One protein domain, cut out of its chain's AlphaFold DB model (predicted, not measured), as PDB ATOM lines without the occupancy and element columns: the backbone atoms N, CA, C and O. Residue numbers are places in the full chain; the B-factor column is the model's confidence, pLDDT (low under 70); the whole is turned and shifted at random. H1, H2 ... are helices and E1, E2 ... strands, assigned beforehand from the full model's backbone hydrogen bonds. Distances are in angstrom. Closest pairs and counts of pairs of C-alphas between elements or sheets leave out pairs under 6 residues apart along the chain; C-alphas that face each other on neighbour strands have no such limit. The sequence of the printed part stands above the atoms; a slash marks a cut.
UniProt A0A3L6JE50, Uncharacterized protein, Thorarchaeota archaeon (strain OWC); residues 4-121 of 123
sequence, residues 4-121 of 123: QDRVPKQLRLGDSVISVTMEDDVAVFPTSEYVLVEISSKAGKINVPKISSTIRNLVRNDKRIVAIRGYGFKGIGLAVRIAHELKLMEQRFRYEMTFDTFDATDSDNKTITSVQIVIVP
ATOM      1  N   GLN A   4     199.700 227.445 129.624       73.94
ATOM      2  CA  GLN A   4     200.389 228.588 130.227       73.94
ATOM      3  C   GLN A   4     200.031 229.915 129.547       73.94
ATOM      4  O   GLN A   4     199.883 230.919 130.239       73.94
ATOM      5  N   ASP A   5     199.815 229.924 128.228       79.12
ATOM      6  CA  ASP A   5     199.416 231.132 127.488       79.12
ATOM      7  C   ASP A   5     198.037 231.648 127.916       79.12
ATOM      8  O   ASP A   5     197.785 232.849 127.849       79.12
ATOM      9  N   ARG A   6     197.164 230.751 128.397       82.00
ATOM     10  CA  ARG A   6     195.810 231.070 128.877       82.00
ATOM     11  C   ARG A   6     195.794 231.602 130.312       82.00
ATOM     12  O   ARG A   6     194.784 232.157 130.733       82.00
ATOM     13  N   VAL A   7     196.876 231.411 131.071       84.94
ATOM     14  CA  VAL A   7     196.979 231.866 132.463       84.94
ATOM     15  C   VAL A   7     197.391 233.348 132.495       84.94
ATOM     16  O   VAL A   7     198.445 233.682 131.929       84.94
ATOM     17  N   PRO A   8     196.613 234.226 133.170       86.44
ATOM     18  CA  PRO A   8     196.958 235.627 133.412       86.44
ATOM     19  C   PRO A   8     198.391 235.810 133.906       86.44
ATOM     20  O   PRO A   8     198.884 235.021 134.713       86.44
ATOM     21  N   LYS A   9     199.072 236.871 133.456       86.25
ATOM     22  CA  LYS A   9     200.483 237.118 133.815       86.25
ATOM     23  C   LYS A   9     200.680 237.261 135.327       86.25
ATOM     24  O   LYS A   9     201.675 236.787 135.852       86.25
ATOM     25  N   GLN A  10     199.704 237.841 136.018       84.31
ATOM     26  CA  GLN A  10     199.676 238.060 137.466       84.31
ATOM     27  C   GLN A  10     199.643 236.747 138.268       84.31
ATOM     28  O   GLN A  10     199.969 236.735 139.451       84.31
ATOM     29  N   LEU A  11     199.243 235.640 137.634       86.19
ATOM     30  CA  LEU A  11     199.243 234.305 138.230       86.19
ATOM     31  C   LEU A  11     200.526 233.519 137.920       86.19
ATOM     32  O   LEU A  11     200.652 232.384 138.366       86.19
ATOM     33  N   ARG A  12     201.482 234.082 137.173       86.88
ATOM     34  CA  ARG A  12     202.775 233.446 136.884       86.88
ATOM     35  C   ARG A  12     203.781 233.937 137.920       86.88
ATOM     36  O   ARG A  12     204.327 235.025 137.769       86.88
ATOM     37  N   LEU A  13     203.944 233.181 139.004       81.56
ATOM     38  CA  LEU A  13     204.595 233.683 140.217       81.56
ATOM     39  C   LEU A  13     206.124 233.678 140.125       81.56
ATOM     40  O   LEU A  13     206.749 234.631 140.590       81.56
ATOM     41  N   GLY A  14     206.720 232.676 139.472       74.12
ATOM     42  CA  GLY A  14     208.181 232.582 139.351       74.12
ATOM     43  C   GLY A  14     208.863 232.638 140.724       74.12
ATOM     44  O   GLY A  14     208.378 232.026 141.670       74.12
ATOM     45  N   ASP A  15     209.925 233.438 140.849       68.06
ATOM     46  CA  ASP A  15     210.690 233.612 142.100       68.06
ATOM     47  C   ASP A  15     210.096 234.682 143.047       68.06
ATOM     48  O   ASP A  15     210.782 235.211 143.924       68.06
ATOM     49  N   SER A  16     208.833 235.074 142.852       72.81
ATOM     50  CA  SER A  16     208.207 236.131 143.657       72.81
ATOM     51  C   SER A  16     207.888 235.642 145.069       72.81
ATOM     52  O   SER A  16     207.206 234.632 145.239       72.81
ATOM     53  N   VAL A  17     208.285 236.420 146.080       77.00
ATOM     54  CA  VAL A  17     207.857 236.207 147.470       77.00
ATOM     55  C   VAL A  17     206.554 236.965 147.723       77.00
ATOM     56  O   VAL A  17     206.505 238.188 147.578       77.00
ATOM     57  N   ILE A  18     205.489 236.253 148.099       82.81
ATOM     58  CA  ILE A  18     204.170 236.860 148.346       82.81
ATOM     59  C   ILE A  18     203.979 237.135 149.837       82.81
ATOM     60  O   ILE A  18     204.013 236.215 150.649       82.81
ATOM     61  N   SER A  19     203.709 238.386 150.210       78.62
ATOM     62  CA  SER A  19     203.296 238.706 151.582       78.62
ATOM     63  C   SER A  19     201.861 238.238 151.838       78.62
ATOM     64  O   SER A  19     200.966 238.504 151.034       78.62
ATOM     65  N   VAL A  20     201.647 237.533 152.950       79.31
ATOM     66  CA  VAL A  20     200.350 236.978 153.352       79.31
ATOM     67  C   VAL A  20     199.832 237.736 154.563       79.31
ATOM     68  O   VAL A  20     200.364 237.608 155.664       79.31
ATOM     69  N   THR A  21     198.744 238.478 154.371       74.88
ATOM     70  CA  THR A  21     198.052 239.224 155.437       74.88
ATOM     71  C   THR A  21     196.637 238.691 155.672       74.88
ATOM     72  O   THR A  21     195.717 239.450 155.956       74.88
ATOM     73  N   MET A  22     196.434 237.384 155.488       81.88
ATOM     74  CA  MET A  22     195.132 236.754 155.697       81.88
ATOM     75  C   MET A  22     194.794 236.651 157.185       81.88
ATOM     76  O   MET A  22     195.524 236.012 157.945       81.88
ATOM     77  N   GLU A  23     193.649 237.208 157.569       78.56
ATOM     78  CA  GLU A  23     193.068 237.020 158.904       78.56
ATOM     79  C   GLU A  23     192.124 235.808 158.943       78.56
ATOM     80  O   GLU A  23     192.137 235.040 159.906       78.56
ATOM     81  N   ASP A  24     191.365 235.588 157.865       87.94
ATOM     82  CA  ASP A  24     190.396 234.500 157.747       87.94
ATOM     83  C   ASP A  24     191.010 233.179 157.253       87.94
ATOM     84  O   ASP A  24     192.039 233.132 156.575       87.94
ATOM     85  N   ASP A  25     190.307 232.075 157.524       90.38
ATOM     86  CA  ASP A  25     190.655 230.741 157.021       90.38
ATOM     87  C   ASP A  25     190.681 230.681 155.484       90.38
ATOM     88  O   ASP A  25     191.522 229.996 154.895       90.38
ATOM     89  N   VAL A  26     189.733 231.373 154.842       92.25
ATOM     90  CA  VAL A  26     189.569 231.445 153.387       92.25
ATOM     91  C   VAL A  26     189.200 232.869 152.999       92.25
ATOM     92  O   VAL A  26     188.209 233.394 153.500       92.25
ATOM     93  N   ALA A  27     189.930 233.450 152.052       92.31
ATOM     94  CA  ALA A  27     189.602 234.744 151.460       92.31
ATOM     95  C   ALA A  27     189.364 234.597 149.954       92.31
ATOM     96  O   ALA A  27     189.953 233.737 149.296       92.31
ATOM     97  N   VAL A  28     188.471 235.423 149.407       91.56
ATOM     98  CA  VAL A  28     188.116 235.404 147.984       91.56
ATOM     99  C   VAL A  28     188.257 236.805 147.412       91.56
ATOM    100  O   VAL A  28     187.578 237.728 147.852       91.56
ATOM    101  N   PHE A  29     189.097 236.945 146.390       91.69
ATOM    102  CA  PHE A  29     189.370 238.210 145.720       91.69
ATOM    103  C   PHE A  29     188.988 238.106 144.239       91.69
ATOM    104  O   PHE A  29     189.722 237.512 143.439       91.69
ATOM    105  N   PRO A  30     187.826 238.639 143.835       90.38
ATOM    106  CA  PRO A  30     187.471 238.718 142.428       90.38
ATOM    107  C   PRO A  30     188.309 239.801 141.734       90.38
ATOM    108  O   PRO A  30     188.380 240.935 142.201       90.38
ATOM    109  N   THR A  31     188.913 239.471 140.596       91.06
ATOM    110  CA  THR A  31     189.559 240.439 139.693       91.06
ATOM    111  C   THR A  31     188.751 240.566 138.399       91.06
ATOM    112  O   THR A  31     187.709 239.923 138.241       91.06
ATOM    113  N   SER A  32     189.189 241.401 137.457       89.06
ATOM    114  CA  SER A  32     188.593 241.453 136.116       89.06
ATOM    115  C   SER A  32     188.838 240.166 135.316       89.06
ATOM    116  O   SER A  32     187.984 239.764 134.533       89.06
ATOM    117  N   GLU A  33     189.976 239.501 135.531       87.50
ATOM    118  CA  GLU A  33     190.439 238.373 134.709       87.50
ATOM    119  C   GLU A  33     190.233 237.003 135.374       87.50
ATOM    120  O   GLU A  33     190.008 236.000 134.698       87.50
ATOM    121  N   TYR A  34     190.282 236.935 136.704       93.62
ATOM    122  CA  TYR A  34     190.195 235.687 137.461       93.62
ATOM    123  C   TYR A  34     189.517 235.901 138.818       93.62
ATOM    124  O   TYR A  34     189.145 237.012 139.184       93.62
ATOM    125  N   VAL A  35     189.294 234.821 139.557       95.50
ATOM    126  CA  VAL A  35     188.917 234.863 140.972       95.50
ATOM    127  C   VAL A  35     190.023 234.178 141.756       95.50
ATOM    128  O   VAL A  35     190.371 233.036 141.463       95.50
ATOM    129  N   LEU A  36     190.598 234.882 142.723       94.69
ATOM    130  CA  LEU A  36     191.605 234.338 143.620       94.69
ATOM    131  C   LEU A  36     190.924 233.802 144.874       94.69
ATOM    132  O   LEU A  36     190.130 234.503 145.493       94.69
ATOM    133  N   VAL A  37     191.242 232.573 145.248       95.25
ATOM    134  CA  VAL A  37     190.831 231.954 146.503       95.25
ATOM    135  C   VAL A  37     192.096 231.664 147.280       95.25
ATOM    136  O   VAL A  37     192.942 230.908 146.818       95.25
ATOM    137  N   GLU A  38     192.229 232.255 148.451       95.12
ATOM    138  CA  GLU A  38     193.390 232.082 149.311       95.12
ATOM    139  C   GLU A  38     192.992 231.282 150.550       95.12
ATOM    140  O   GLU A  38     191.912 231.486 151.101       95.12
ATOM    141  N   ILE A  39     193.838 230.334 150.959       95.62
ATOM    142  CA  ILE A  39     193.598 229.445 152.097       95.62
ATOM    143  C   ILE A  39     194.766 229.560 153.062       95.62
ATOM    144  O   ILE A  39     195.901 229.191 152.738       95.62
ATOM    145  N   SER A  40     194.458 230.038 154.264       93.50
ATOM    146  CA  SER A  40     195.436 230.323 155.305       93.50
ATOM    147  C   SER A  40     196.191 229.069 155.758       93.50
ATOM    148  O   SER A  40     195.649 227.962 155.827       93.50
ATOM    149  N   SER A  41     197.443 229.257 156.172       92.12
ATOM    150  CA  SER A  41     198.235 228.218 156.841       92.12
ATOM    151  C   SER A  41     197.663 227.809 158.196       92.12
ATOM    152  O   SER A  41     197.904 226.692 158.662       92.12
ATOM    153  N   LYS A  42     196.854 228.684 158.800       91.44
ATOM    154  CA  LYS A  42     196.161 228.468 160.072       91.44
ATOM    155  C   LYS A  42     194.718 227.988 159.882       91.44
ATOM    156  O   LYS A  42     194.065 227.696 160.883       91.44
ATOM    157  N   ALA A  43     194.258 227.834 158.632       90.88
ATOM    158  CA  ALA A  43     192.865 227.546 158.299       90.88
ATOM    159  C   ALA A  43     192.298 226.390 159.129       90.88
ATOM    160  O   ALA A  43     192.906 225.325 159.170       90.88
ATOM    161  N   GLY A  44     191.159 226.561 159.794       87.31
ATOM    162  CA  GLY A  44     190.472 225.562 160.607       87.31
ATOM    163  C   GLY A  44     189.798 224.448 159.794       87.31
ATOM    164  O   GLY A  44     190.420 223.763 158.980       87.31
ATOM    165  N   LYS A  45     188.516 224.191 160.075       87.00
ATOM    166  CA  LYS A  45     187.683 223.281 159.275       87.00
ATOM    167  C   LYS A  45     186.911 224.106 158.253       87.00
ATOM    168  O   LYS A  45     185.992 224.824 158.621       87.00
ATOM    169  N   ILE A  46     187.234 223.933 156.975       89.94
ATOM    170  CA  ILE A  46     186.512 224.583 155.874       89.94
ATOM    171  C   ILE A  46     185.513 223.619 155.225       89.94
ATOM    172  O   ILE A  46     185.727 222.404 155.176       89.94
ATOM    173  N   ASN A  47     184.418 224.159 154.689       92.44
ATOM    174  CA  ASN A  47     183.423 223.373 153.963       92.44
ATOM    175  C   ASN A  47     183.867 223.167 152.505       92.44
ATOM    176  O   ASN A  47     183.471 223.915 151.609       92.44
ATOM    177  N   VAL A  48     184.700 222.147 152.284       93.56
ATOM    178  CA  VAL A  48     185.245 221.810 150.957       93.56
ATOM    179  C   VAL A  48     184.143 221.610 149.905       93.56
ATOM    180  O   VAL A  48     184.223 222.287 148.882       93.56
ATOM    181  N   PRO A  49     183.082 220.803 150.128       93.00
ATOM    182  CA  PRO A  49     182.029 220.624 149.124       93.00
ATOM    183  C   PRO A  49     181.364 221.934 148.685       93.00
ATOM    184  O   PRO A  49     181.125 222.141 147.494       93.00
ATOM    185  N   LYS A  50     181.099 222.851 149.627       93.00
ATOM    186  CA  LYS A  50     180.511 224.163 149.317       93.00
ATOM    187  C   LYS A  50     181.462 225.027 148.486       93.00
ATOM    188  O   LYS A  50     181.030 225.641 147.508       93.00
ATOM    189  N   ILE A  51     182.744 225.069 148.855       93.06
ATOM    190  CA  ILE A  51     183.764 225.838 148.128       93.06
ATOM    191  C   ILE A  51     183.927 225.280 146.710       93.06
ATOM    192  O   ILE A  51     183.827 226.033 145.744       93.06
ATOM    193  N   SER A  52     184.071 223.963 146.567       93.31
ATOM    194  CA  SER A  52     184.177 223.299 145.266       93.31
ATOM    195  C   SER A  52     182.932 223.522 144.404       93.31
ATOM    196  O   SER A  52     183.055 223.854 143.231       93.31
ATOM    197  N   SER A  53     181.722 223.444 144.967       92.38
ATOM    198  CA  SER A  53     180.490 223.754 144.226       92.38
ATOM    199  C   SER A  53     180.467 225.200 143.708       92.38
ATOM    200  O   SER A  53     180.096 225.447 142.560       92.38
ATOM    201  N   THR A  54     180.934 226.148 144.523       93.31
ATOM    202  CA  THR A  54     181.011 227.567 144.150       93.31
ATOM    203  C   THR A  54     182.025 227.791 143.029       93.31
ATOM    204  O   THR A  54     181.692 228.390 142.008       93.31
ATOM    205  N   ILE A  55     183.238 227.248 143.173       93.06
ATOM    206  CA  ILE A  55     184.288 227.342 142.147       93.06
ATOM    207  C   ILE A  55     183.823 226.701 140.841       93.06
ATOM    208  O   ILE A  55     184.016 227.270 139.770       93.06
ATOM    209  N   ARG A  56     183.146 225.551 140.911       91.25
ATOM    210  CA  ARG A  56     182.573 224.899 139.732       91.25
ATOM    211  C   ARG A  56     181.621 225.823 138.980       91.25
ATOM    212  O   ARG A  56     181.707 225.887 137.759       91.25
ATOM    213  N   ASN A  57     180.729 226.528 139.676       91.25
ATOM    214  CA  ASN A  57     179.795 227.451 139.029       91.25
ATOM    215  C   ASN A  57     180.533 228.620 138.358       91.25
ATOM    216  O   ASN A  57     180.249 228.908 137.196       91.25
ATOM    217  N   LEU A  58     181.536 229.200 139.027       91.94
ATOM    218  CA  LEU A  58     182.373 230.266 138.461       91.94
ATOM    219  C   LEU A  58     183.086 229.816 137.177       91.94
ATOM    220  O   LEU A  58     183.073 230.514 136.165       91.94
ATOM    221  N   VAL A  59     183.695 228.630 137.191       90.25
ATOM    222  CA  VAL A  59     184.451 228.138 136.032       90.25
ATOM    223  C   VAL A  59     183.513 227.683 134.911       90.25
ATOM    224  O   VAL A  59     183.754 227.960 133.738       90.25
ATOM    225  N   ARG A  60     182.432 226.973 135.238       87.50
ATOM    226  CA  ARG A  60     181.559 226.357 134.232       87.50
ATOM    227  C   ARG A  60     180.548 227.330 133.640       87.50
ATOM    228  O   ARG A  60     180.409 227.365 132.419       87.50
ATOM    229  N   ASN A  61     179.819 228.041 134.495       88.62
ATOM    230  CA  ASN A  61     178.696 228.878 134.081       88.62
ATOM    231  C   ASN A  61     179.198 230.270 133.707       88.62
ATOM    232  O   ASN A  61     178.882 230.760 132.628       88.62
ATOM    233  N   ASP A  62     180.064 230.839 134.546       90.00
ATOM    234  CA  ASP A  62     180.536 232.217 134.371       90.00
ATOM    235  C   ASP A  62     181.820 232.291 133.532       90.00
ATOM    236  O   ASP A  62     182.325 233.379 133.254       90.00
ATOM    237  N   LYS A  63     182.365 231.130 133.131       89.94
ATOM    238  CA  LYS A  63     183.589 230.998 132.324       89.94
ATOM    239  C   LYS A  63     184.772 231.775 132.913       89.94
ATOM    240  O   LYS A  63     185.614 232.299 132.186       89.94
ATOM    241  N   ARG A  64     184.855 231.834 134.244       92.25
ATOM    242  CA  ARG A  64     185.918 232.527 134.977       92.25
ATOM    243  C   ARG A  64     187.112 231.608 135.209       92.25
ATOM    244  O   ARG A  64     186.951 230.435 135.534       92.25
ATOM    245  N   ILE A  65     188.316 232.161 135.100       93.69
ATOM    246  CA  ILE A  65     189.528 231.519 135.618       93.69
ATOM    247  C   ILE A  65     189.503 231.626 137.145       93.69
ATOM    248  O   ILE A  65     189.179 232.685 137.684       93.69
ATOM    249  N   VAL A  66     189.852 230.548 137.845       95.19
ATOM    250  CA  VAL A  66     189.950 230.539 139.311       95.19
ATOM    251  C   VAL A  66     191.349 230.104 139.716       95.19
ATOM    252  O   VAL A  66     191.816 229.061 139.274       95.19
ATOM    253  N   ALA A  67     192.014 230.876 140.568       95.12
ATOM    254  CA  ALA A  67     193.299 230.516 141.157       95.12
ATOM    255  C   ALA A  67     193.110 230.212 142.642       95.12
ATOM    256  O   ALA A  67     192.578 231.040 143.371       95.12
ATOM    257  N   ILE A  68     193.546 229.039 143.090       96.00
ATOM    258  CA  ILE A  68     193.500 228.628 144.493       96.00
ATOM    259  C   ILE A  68     194.923 228.667 145.040       96.00
ATOM    260  O   ILE A  68     195.768 227.897 144.585       96.00
ATOM    261  N   ARG A  69     195.186 229.532 146.018       95.44
ATOM    262  CA  ARG A  69     196.440 229.572 146.769       95.44
ATOM    263  C   ARG A  69     196.269 228.907 148.119       95.44
ATOM    264  O   ARG A  69     195.356 229.235 148.870       95.44
ATOM    265  N   GLY A  70     197.156 227.969 148.418       95.38
ATOM    266  CA  GLY A  70     197.248 227.336 149.726       95.38
ATOM    267  C   GLY A  70     198.577 227.679 150.375       95.38
ATOM    268  O   GLY A  70     199.623 227.402 149.790       95.38
ATOM    269  N   TYR A  71     198.526 228.243 151.579       94.50
ATOM    270  CA  TYR A  71     199.708 228.638 152.342       94.50
ATOM    271  C   TYR A  71     200.055 227.594 153.400       94.50
ATOM    272  O   TYR A  71     199.182 227.146 154.143       94.50
ATOM    273  N   GLY A  72     201.330 227.214 153.504       93.06
ATOM    274  CA  GLY A  72     201.802 226.223 154.472       93.06
ATOM    275  C   GLY A  72     201.152 224.840 154.319       93.06
ATOM    276  O   GLY A  72     200.259 224.616 153.504       93.06
ATOM    277  N   PHE A  73     201.575 223.874 155.137       92.25
ATOM    278  CA  PHE A  73     201.156 222.473 154.981       92.25
ATOM    279  C   PHE A  73     199.626 222.288 154.950       92.25
ATOM    280  O   PHE A  73     199.088 221.565 154.109       92.25
ATOM    281  N   LYS A  74     198.910 222.977 155.846       92.75
ATOM    282  CA  LYS A  74     197.455 222.843 155.974       92.75
ATOM    283  C   LYS A  74     196.701 223.507 154.820       92.75
ATOM    284  O   LYS A  74     195.825 222.867 154.236       92.75
ATOM    285  N   GLY A  75     197.056 224.745 154.469       94.88
ATOM    286  CA  GLY A  75     196.437 225.466 153.357       94.88
ATOM    287  C   GLY A  75     196.686 224.767 152.021       94.88
ATOM    288  O   GLY A  75     195.754 224.603 151.236       94.88
ATOM    289  N   ILE A  76     197.903 224.248 151.807       95.62
ATOM    290  CA  ILE A  76     198.250 223.419 150.641       95.62
ATOM    291  C   ILE A  76     197.347 222.185 150.557       95.62
ATOM    292  O   ILE A  76     196.721 221.945 149.523       95.62
ATOM    293  N   GLY A  77     197.242 221.409 151.641       95.06
ATOM    294  CA  GLY A  77     196.422 220.195 151.659       95.06
ATOM    295  C   GLY A  77     194.949 220.473 151.345       95.06
ATOM    296  O   GLY A  77     194.315 219.728 150.596       95.06
ATOM    297  N   LEU A  78     194.409 221.579 151.862       95.56
ATOM    298  CA  LEU A  78     193.042 222.018 151.580       95.56
ATOM    299  C   LEU A  78     192.865 222.480 150.126       95.56
ATOM    300  O   LEU A  78     191.880 222.089 149.497       95.56
ATOM    301  N   ALA A  79     193.818 223.234 149.570       95.44
ATOM    302  CA  ALA A  79     193.792 223.672 148.173       95.44
ATOM    303  C   ALA A  79     193.764 222.478 147.206       95.44
ATOM    304  O   ALA A  79     192.902 222.398 146.328       95.44
ATOM    305  N   VAL A  80     194.650 221.498 147.419       94.88
ATOM    306  CA  VAL A  80     194.695 220.262 146.622       94.88
ATOM    307  C   VAL A  80     193.397 219.467 146.771       94.88
ATOM    308  O   VAL A  80     192.861 218.971 145.780       94.88
ATOM    309  N   ARG A  81     192.847 219.373 147.988       94.94
ATOM    310  CA  ARG A  81     191.582 218.670 148.229       94.94
ATOM    311  C   ARG A  81     190.408 219.323 147.497       94.94
ATOM    312  O   ARG A  81     189.604 218.603 146.914       94.94
ATOM    313  N   ILE A  82     190.322 220.653 147.485       94.81
ATOM    314  CA  ILE A  82     189.296 221.388 146.726       94.81
ATOM    315  C   ILE A  82     189.435 221.107 145.226       94.81
ATOM    316  O   ILE A  82     188.435 220.811 144.571       94.81
ATOM    317  N   ALA A  83     190.660 221.148 144.689       93.06
ATOM    318  CA  ALA A  83     190.928 220.839 143.285       93.06
ATOM    319  C   ALA A  83     190.562 219.387 142.922       93.06
ATOM    320  O   ALA A  83     189.984 219.129 141.865       93.06
ATOM    321  N   HIS A  84     190.842 218.436 143.815       92.81
ATOM    322  CA  HIS A  84     190.440 217.042 143.645       92.81
ATOM    323  C   HIS A  84     188.916 216.879 143.646       92.81
ATOM    324  O   HIS A  84     188.369 216.241 142.750       92.81
ATOM    325  N   GLU A  85     188.226 217.506 144.598       93.31
ATOM    326  CA  GLU A  85     186.763 217.486 144.682       93.31
ATOM    327  C   GLU A  85     186.122 218.073 143.413       93.31
ATOM    328  O   GLU A  85     185.187 217.502 142.859       93.31
ATOM    329  N   LEU A  86     186.676 219.168 142.880       90.56
ATOM    330  CA  LEU A  86     186.241 219.752 141.608       90.56
ATOM    331  C   LEU A  86     186.362 218.771 140.440       90.56
ATOM    332  O   LEU A  86     185.468 218.704 139.596       90.56
ATOM    333  N   LYS A  87     187.452 217.999 140.402       87.06
ATOM    334  CA  LYS A  87     187.656 216.953 139.398       87.06
ATOM    335  C   LYS A  87     186.649 215.811 139.553       87.06
ATOM    336  O   LYS A  87     186.189 215.294 138.544       87.06
ATOM    337  N   LEU A  88     186.295 215.423 140.780       89.44
ATOM    338  CA  LEU A  88     185.275 214.395 141.035       89.44
ATOM    339  C   LEU A  88     183.866 214.864 140.642       89.44
ATOM    340  O   LEU A  88     183.078 214.085 140.109       89.44
ATOM    341  N   MET A  89     183.555 216.141 140.884       86.19
ATOM    342  CA  MET A  89     182.257 216.746 140.566       86.19
ATOM    343  C   MET A  89     182.013 216.938 139.064       86.19
ATOM    344  O   MET A  89     180.857 217.076 138.648       86.19
ATOM    345  N   GLU A  90     183.067 217.010 138.249       79.88
ATOM    346  CA  GLU A  90     182.944 217.288 136.822       79.88
ATOM    347  C   GLU A  90     183.195 216.048 135.966       79.88
ATOM    348  O   GLU A  90     184.306 215.542 135.856       79.88
ATOM    349  N   GLN A  91     182.121 215.574 135.334       71.88
ATOM    350  CA  GLN A  91     182.121 214.352 134.528       71.88
ATOM    351  C   GLN A  91     182.086 214.635 133.021       71.88
ATOM    352  O   GLN A  91     182.309 213.725 132.228       71.88
ATOM    353  N   ARG A  92     181.768 215.871 132.607       65.62
ATOM    354  CA  ARG A  92     181.494 216.185 131.193       65.62
ATOM    355  C   ARG A  92     182.689 216.754 130.445       65.62
ATOM    356  O   ARG A  92     182.760 216.609 129.230       65.62
ATOM    357  N   PHE A  93     183.605 217.416 131.142       63.00
ATOM    358  CA  PHE A  93     184.798 218.004 130.543       63.00
ATOM    359  C   PHE A  93     185.941 218.036 131.553       63.00
ATOM    360  O   PHE A  93     185.732 218.060 132.765       63.00
ATOM    361  N   ARG A  94     187.175 218.028 131.050       70.38
ATOM    362  CA  ARG A  94     188.370 218.075 131.887       70.38
ATOM    363  C   ARG A  94     188.747 219.533 132.123       70.38
ATOM    364  O   ARG A  94     189.042 220.243 131.169       70.38
ATOM    365  N   TYR A  95     188.752 219.970 133.381       71.50
ATOM    366  CA  TYR A  95     189.396 221.233 133.733       71.50
ATOM    367  C   TYR A  95     190.881 221.158 133.398       71.50
ATOM    368  O   TYR A  95     191.550 220.166 133.710       71.50
ATOM    369  N   GLU A  96     191.397 222.223 132.800       78.44
ATOM    370  CA  GLU A  96     192.833 222.395 132.666       78.44
ATOM    371  C   GLU A  96     193.341 223.074 133.935       78.44
ATOM    372  O   GLU A  96     192.854 224.140 134.317       78.44
ATOM    373  N   MET A  97     194.269 222.405 134.621       81.06
ATOM    374  CA  MET A  97     194.850 222.887 135.866       81.06
ATOM    375  C   MET A  97     196.353 223.075 135.699       81.06
ATOM    376  O   MET A  97     197.031 222.151 135.246       81.06
ATOM    377  N   THR A  98     196.871 224.239 136.085       85.75
ATOM    378  CA  THR A  98     198.312 224.436 136.296       85.75
ATOM    379  C   THR A  98     198.616 224.464 137.782       85.75
ATOM    380  O   THR A  98     197.781 224.869 138.590       85.75
ATOM    381  N   PHE A  99     199.816 224.013 138.124       87.00
ATOM    382  CA  PHE A  99     200.326 223.984 139.483       87.00
ATOM    383  C   PHE A  99     201.654 224.729 139.515       87.00
ATOM    384  O   PHE A  99     202.501 224.489 138.656       87.00
ATOM    385  N   ASP A 100     201.805 225.610 140.494       89.38
ATOM    386  CA  ASP A 100     203.044 226.332 140.753       89.38
ATOM    387  C   ASP A 100     203.316 226.383 142.260       89.38
ATOM    388  O   ASP A 100     202.377 226.385 143.066       89.38
ATOM    389  N   THR A 101     204.589 226.412 142.639       90.62
ATOM    390  CA  THR A 101     205.035 226.556 144.032       90.62
ATOM    391  C   THR A 101     205.742 227.882 144.190       90.62
ATOM    392  O   THR A 101     206.505 228.272 143.315       90.62
ATOM    393  N   PHE A 102     205.536 228.546 145.316       91.38
ATOM    394  CA  PHE A 102     206.168 229.828 145.587       91.38
ATOM    395  C   PHE A 102     206.394 230.001 147.085       91.38
ATOM    396  O   PHE A 102     205.741 229.349 147.912       91.38
ATOM    397  N   ASP A 103     207.307 230.903 147.422       90.25
ATOM    398  CA  ASP A 103     207.538 231.308 148.796       90.25
ATOM    399  C   ASP A 103     206.579 232.429 149.176       90.25
ATOM    400  O   ASP A 103     206.345 233.382 148.429       90.25
ATOM    401  N   ALA A 104     206.011 232.315 150.365       90.06
ATOM    402  CA  ALA A 104     205.191 233.361 150.935       90.06
ATOM    403  C   ALA A 104     205.737 233.750 152.304       90.06
ATOM    404  O   ALA A 104     206.372 232.940 152.971       90.06
ATOM    405  N   THR A 105     205.499 234.981 152.729       89.69
ATOM    406  CA  THR A 105     205.974 235.486 154.015       89.69
ATOM    407  C   THR A 105     204.780 235.906 154.853       89.69
ATOM    408  O   THR A 105     203.950 236.691 154.394       89.69
ATOM    409  N   ASP A 106     204.672 235.361 156.064       85.00
ATOM    410  CA  ASP A 106     203.619 235.744 157.004       85.00
ATOM    411  C   ASP A 106     203.937 237.062 157.738       85.00
ATOM    412  O   ASP A 106     204.985 237.681 157.544       85.00
ATOM    413  N   SER A 107     203.018 237.498 158.601       81.69
ATOM    414  CA  SER A 107     203.174 238.708 159.421       81.69
ATOM    415  C   SER A 107     204.385 238.675 160.361       81.69
ATOM    416  O   SER A 107     204.862 239.732 160.764       81.69
ATOM    417  N   ASP A 108     204.890 237.485 160.702       84.00
ATOM    418  CA  ASP A 108     206.062 237.288 161.564       84.00
ATOM    419  C   ASP A 108     207.366 237.229 160.745       84.00
ATOM    420  O   ASP A 108     208.422 236.855 161.266       84.00
ATOM    421  N   ASN A 109     207.302 237.568 159.453       84.12
ATOM    422  CA  ASN A 109     208.391 237.475 158.490       84.12
ATOM    423  C   ASN A 109     208.932 236.042 158.297       84.12
ATOM    424  O   ASN A 109     210.083 235.852 157.895       84.12
ATOM    425  N   LYS A 110     208.118 235.017 158.589       87.00
ATOM    426  CA  LYS A 110     208.482 233.616 158.360       87.00
ATOM    427  C   LYS A 110     208.116 233.213 156.946       87.00
ATOM    428  O   LYS A 110     206.975 233.379 156.512       87.00
ATOM    429  N   THR A 111     209.080 232.617 156.254       89.19
ATOM    430  CA  THR A 111     208.843 232.019 154.944       89.19
ATOM    431  C   THR A 111     208.050 230.728 155.094       89.19
ATOM    432  O   THR A 111     208.410 229.839 155.868       89.19
ATOM    433  N   ILE A 112     206.970 230.619 154.333       91.69
ATOM    434  CA  ILE A 112     206.111 229.449 154.251       91.69
ATOM    435  C   ILE A 112     206.005 228.998 152.798       91.69
ATOM    436  O   ILE A 112     205.723 229.783 151.889       91.69
ATOM    437  N   THR A 113     206.194 227.699 152.583       91.88
ATOM    438  CA  THR A 113     205.963 227.082 151.278       91.88
ATOM    439  C   THR A 113     204.490 227.176 150.926       91.88
ATOM    440  O   THR A 113     203.622 226.926 151.771       91.88
ATOM    441  N   SER A 114     204.213 227.515 149.674       94.06
ATOM    442  CA  SER A 114     202.861 227.754 149.192       94.06
ATOM    443  C   SER A 114     202.665 227.164 147.806       94.06
ATOM    444  O   SER A 114     203.619 226.948 147.056       94.06
ATOM    445  N   VAL A 115     201.411 226.877 147.470       94.31
ATOM    446  CA  VAL A 115     201.031 226.361 146.151       94.31
ATOM    447  C   VAL A 115     199.963 227.234 145.532       94.31
ATOM    448  O   VAL A 115     199.108 227.767 146.239       94.31
ATOM    449  N   GLN A 116     199.975 227.325 144.209       94.62
ATOM    450  CA  GLN A 116     198.894 227.894 143.428       94.62
ATOM    451  C   GLN A 116     198.384 226.863 142.423       94.62
ATOM    452  O   GLN A 116     199.151 226.309 141.641       94.62
ATOM    453  N   ILE A 117     197.072 226.641 142.424       94.81
ATOM    454  CA  ILE A 117     196.372 225.807 141.449       94.81
ATOM    455  C   ILE A 117     195.484 226.722 140.616       94.81
ATOM    456  O   ILE A 117     194.528 227.290 141.142       94.81
ATOM    457  N   VAL A 118     195.779 226.877 139.328       93.94
ATOM    458  CA  VAL A 118     194.950 227.686 138.424       93.94
ATOM    459  C   VAL A 118     194.051 226.767 137.626       93.94
ATOM    460  O   VAL A 118     194.534 225.876 136.942       93.94
ATOM    461  N   ILE A 119     192.748 226.998 137.706       92.75
ATOM    462  CA  ILE A 119     191.701 226.251 137.024       92.75
ATOM    463  C   ILE A 119     191.170 227.123 135.896       92.75
ATOM    464  O   ILE A 119     190.651 228.220 136.124       92.75
ATOM    465  N   VAL A 120     191.286 226.615 134.675       90.38
ATOM    466  CA  VAL A 120     190.871 227.322 133.467       90.38
ATOM    467  C   VAL A 120     189.581 226.689 132.926       90.38
ATOM    468  O   VAL A 120     189.467 225.457 132.895       90.38
ATOM    469  N   PRO A 121     188.588 227.497 132.503       86.44
ATOM    470  CA  PRO A 121     187.368 226.980 131.897       86.44
ATOM    471  C   PRO A 121     187.663 226.196 130.608       86.44
ATOM    472  O   PRO A 121     188.623 226.512 129.894       86.44
TER     473      PRO A 121
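Overview. This is residues 4 to 121 of the 123 residues of an uncharacterized protein of Thorarchaeota archaeon (strain OWC) (UniProt A0A3L6JE50). A twisted sheet of five strands has two helices, H1 and H2, packed over one face; the first part of residues 4 to 25, a stretch with no named element, runs past the other face, and residues 18 to 19 pair alongside E4, parallel to residues 104 to 105. The printed part has 118 residues, with two named helices and five named strands in the order E1 E2 H1 E3 H2 E4 E5, class mixed. The mixed sheet runs E1, E2, E3, E5, E4. The whole is compact, with a radius of gyration of the C-alphas of 13.5 A and spans of 44 by 33 by 21 A.

Arrangement. E1, residues 26 to 30, and E2, residues 34 to 39, form an antiparallel hairpin, with N 27 and O 38 within hydrogen-bond range at 2.9 A. E2, H1, residues 48 to 60, and E3, residues 65 to 71, make a strand-helix-strand unit, two parallel neighbour strands with a helix between, its crossover right-handed; N 37 and O 67 are 2.8 A apart. E3, H2, residues 72 to 89, and E4, residues 96 to 105, make a split unit, also right-handed, with E5, residues 111 to 120, between its strands. E5 is antiparallel to E3, N 68 to O 117 2.8 A, and forms a hairpin with E4, N 112 to O 104 2.8 A. H1 and H2 are on the same face in two layers, helices over a sheet, at heights of 9.8 A and 8.6 A. H2, with residues 78 to 86 alone, touches H1 at a steep tilt of 60 degrees; the closest C-alphas, of Ser 52 and Leu 86, are 5.5 A apart. In both helices every O i to N i+4 pair is within hydrogen-bond range.

Along the chain. E1 begins at C-alpha 26, (189.569, 231.445, 153.387). H2 is 25.8 A long, E4 28.3 A and E5 28.4 A, ending at C-alpha 120, (190.871, 227.322, 133.467).

Size, cuts and confidence. The C-alphas farthest apart, of Arg 92 and Asp 108, are 44.4 A apart. The printed part has no cut and no long link. Residues 15, 92 and 93 have pLDDT under 70.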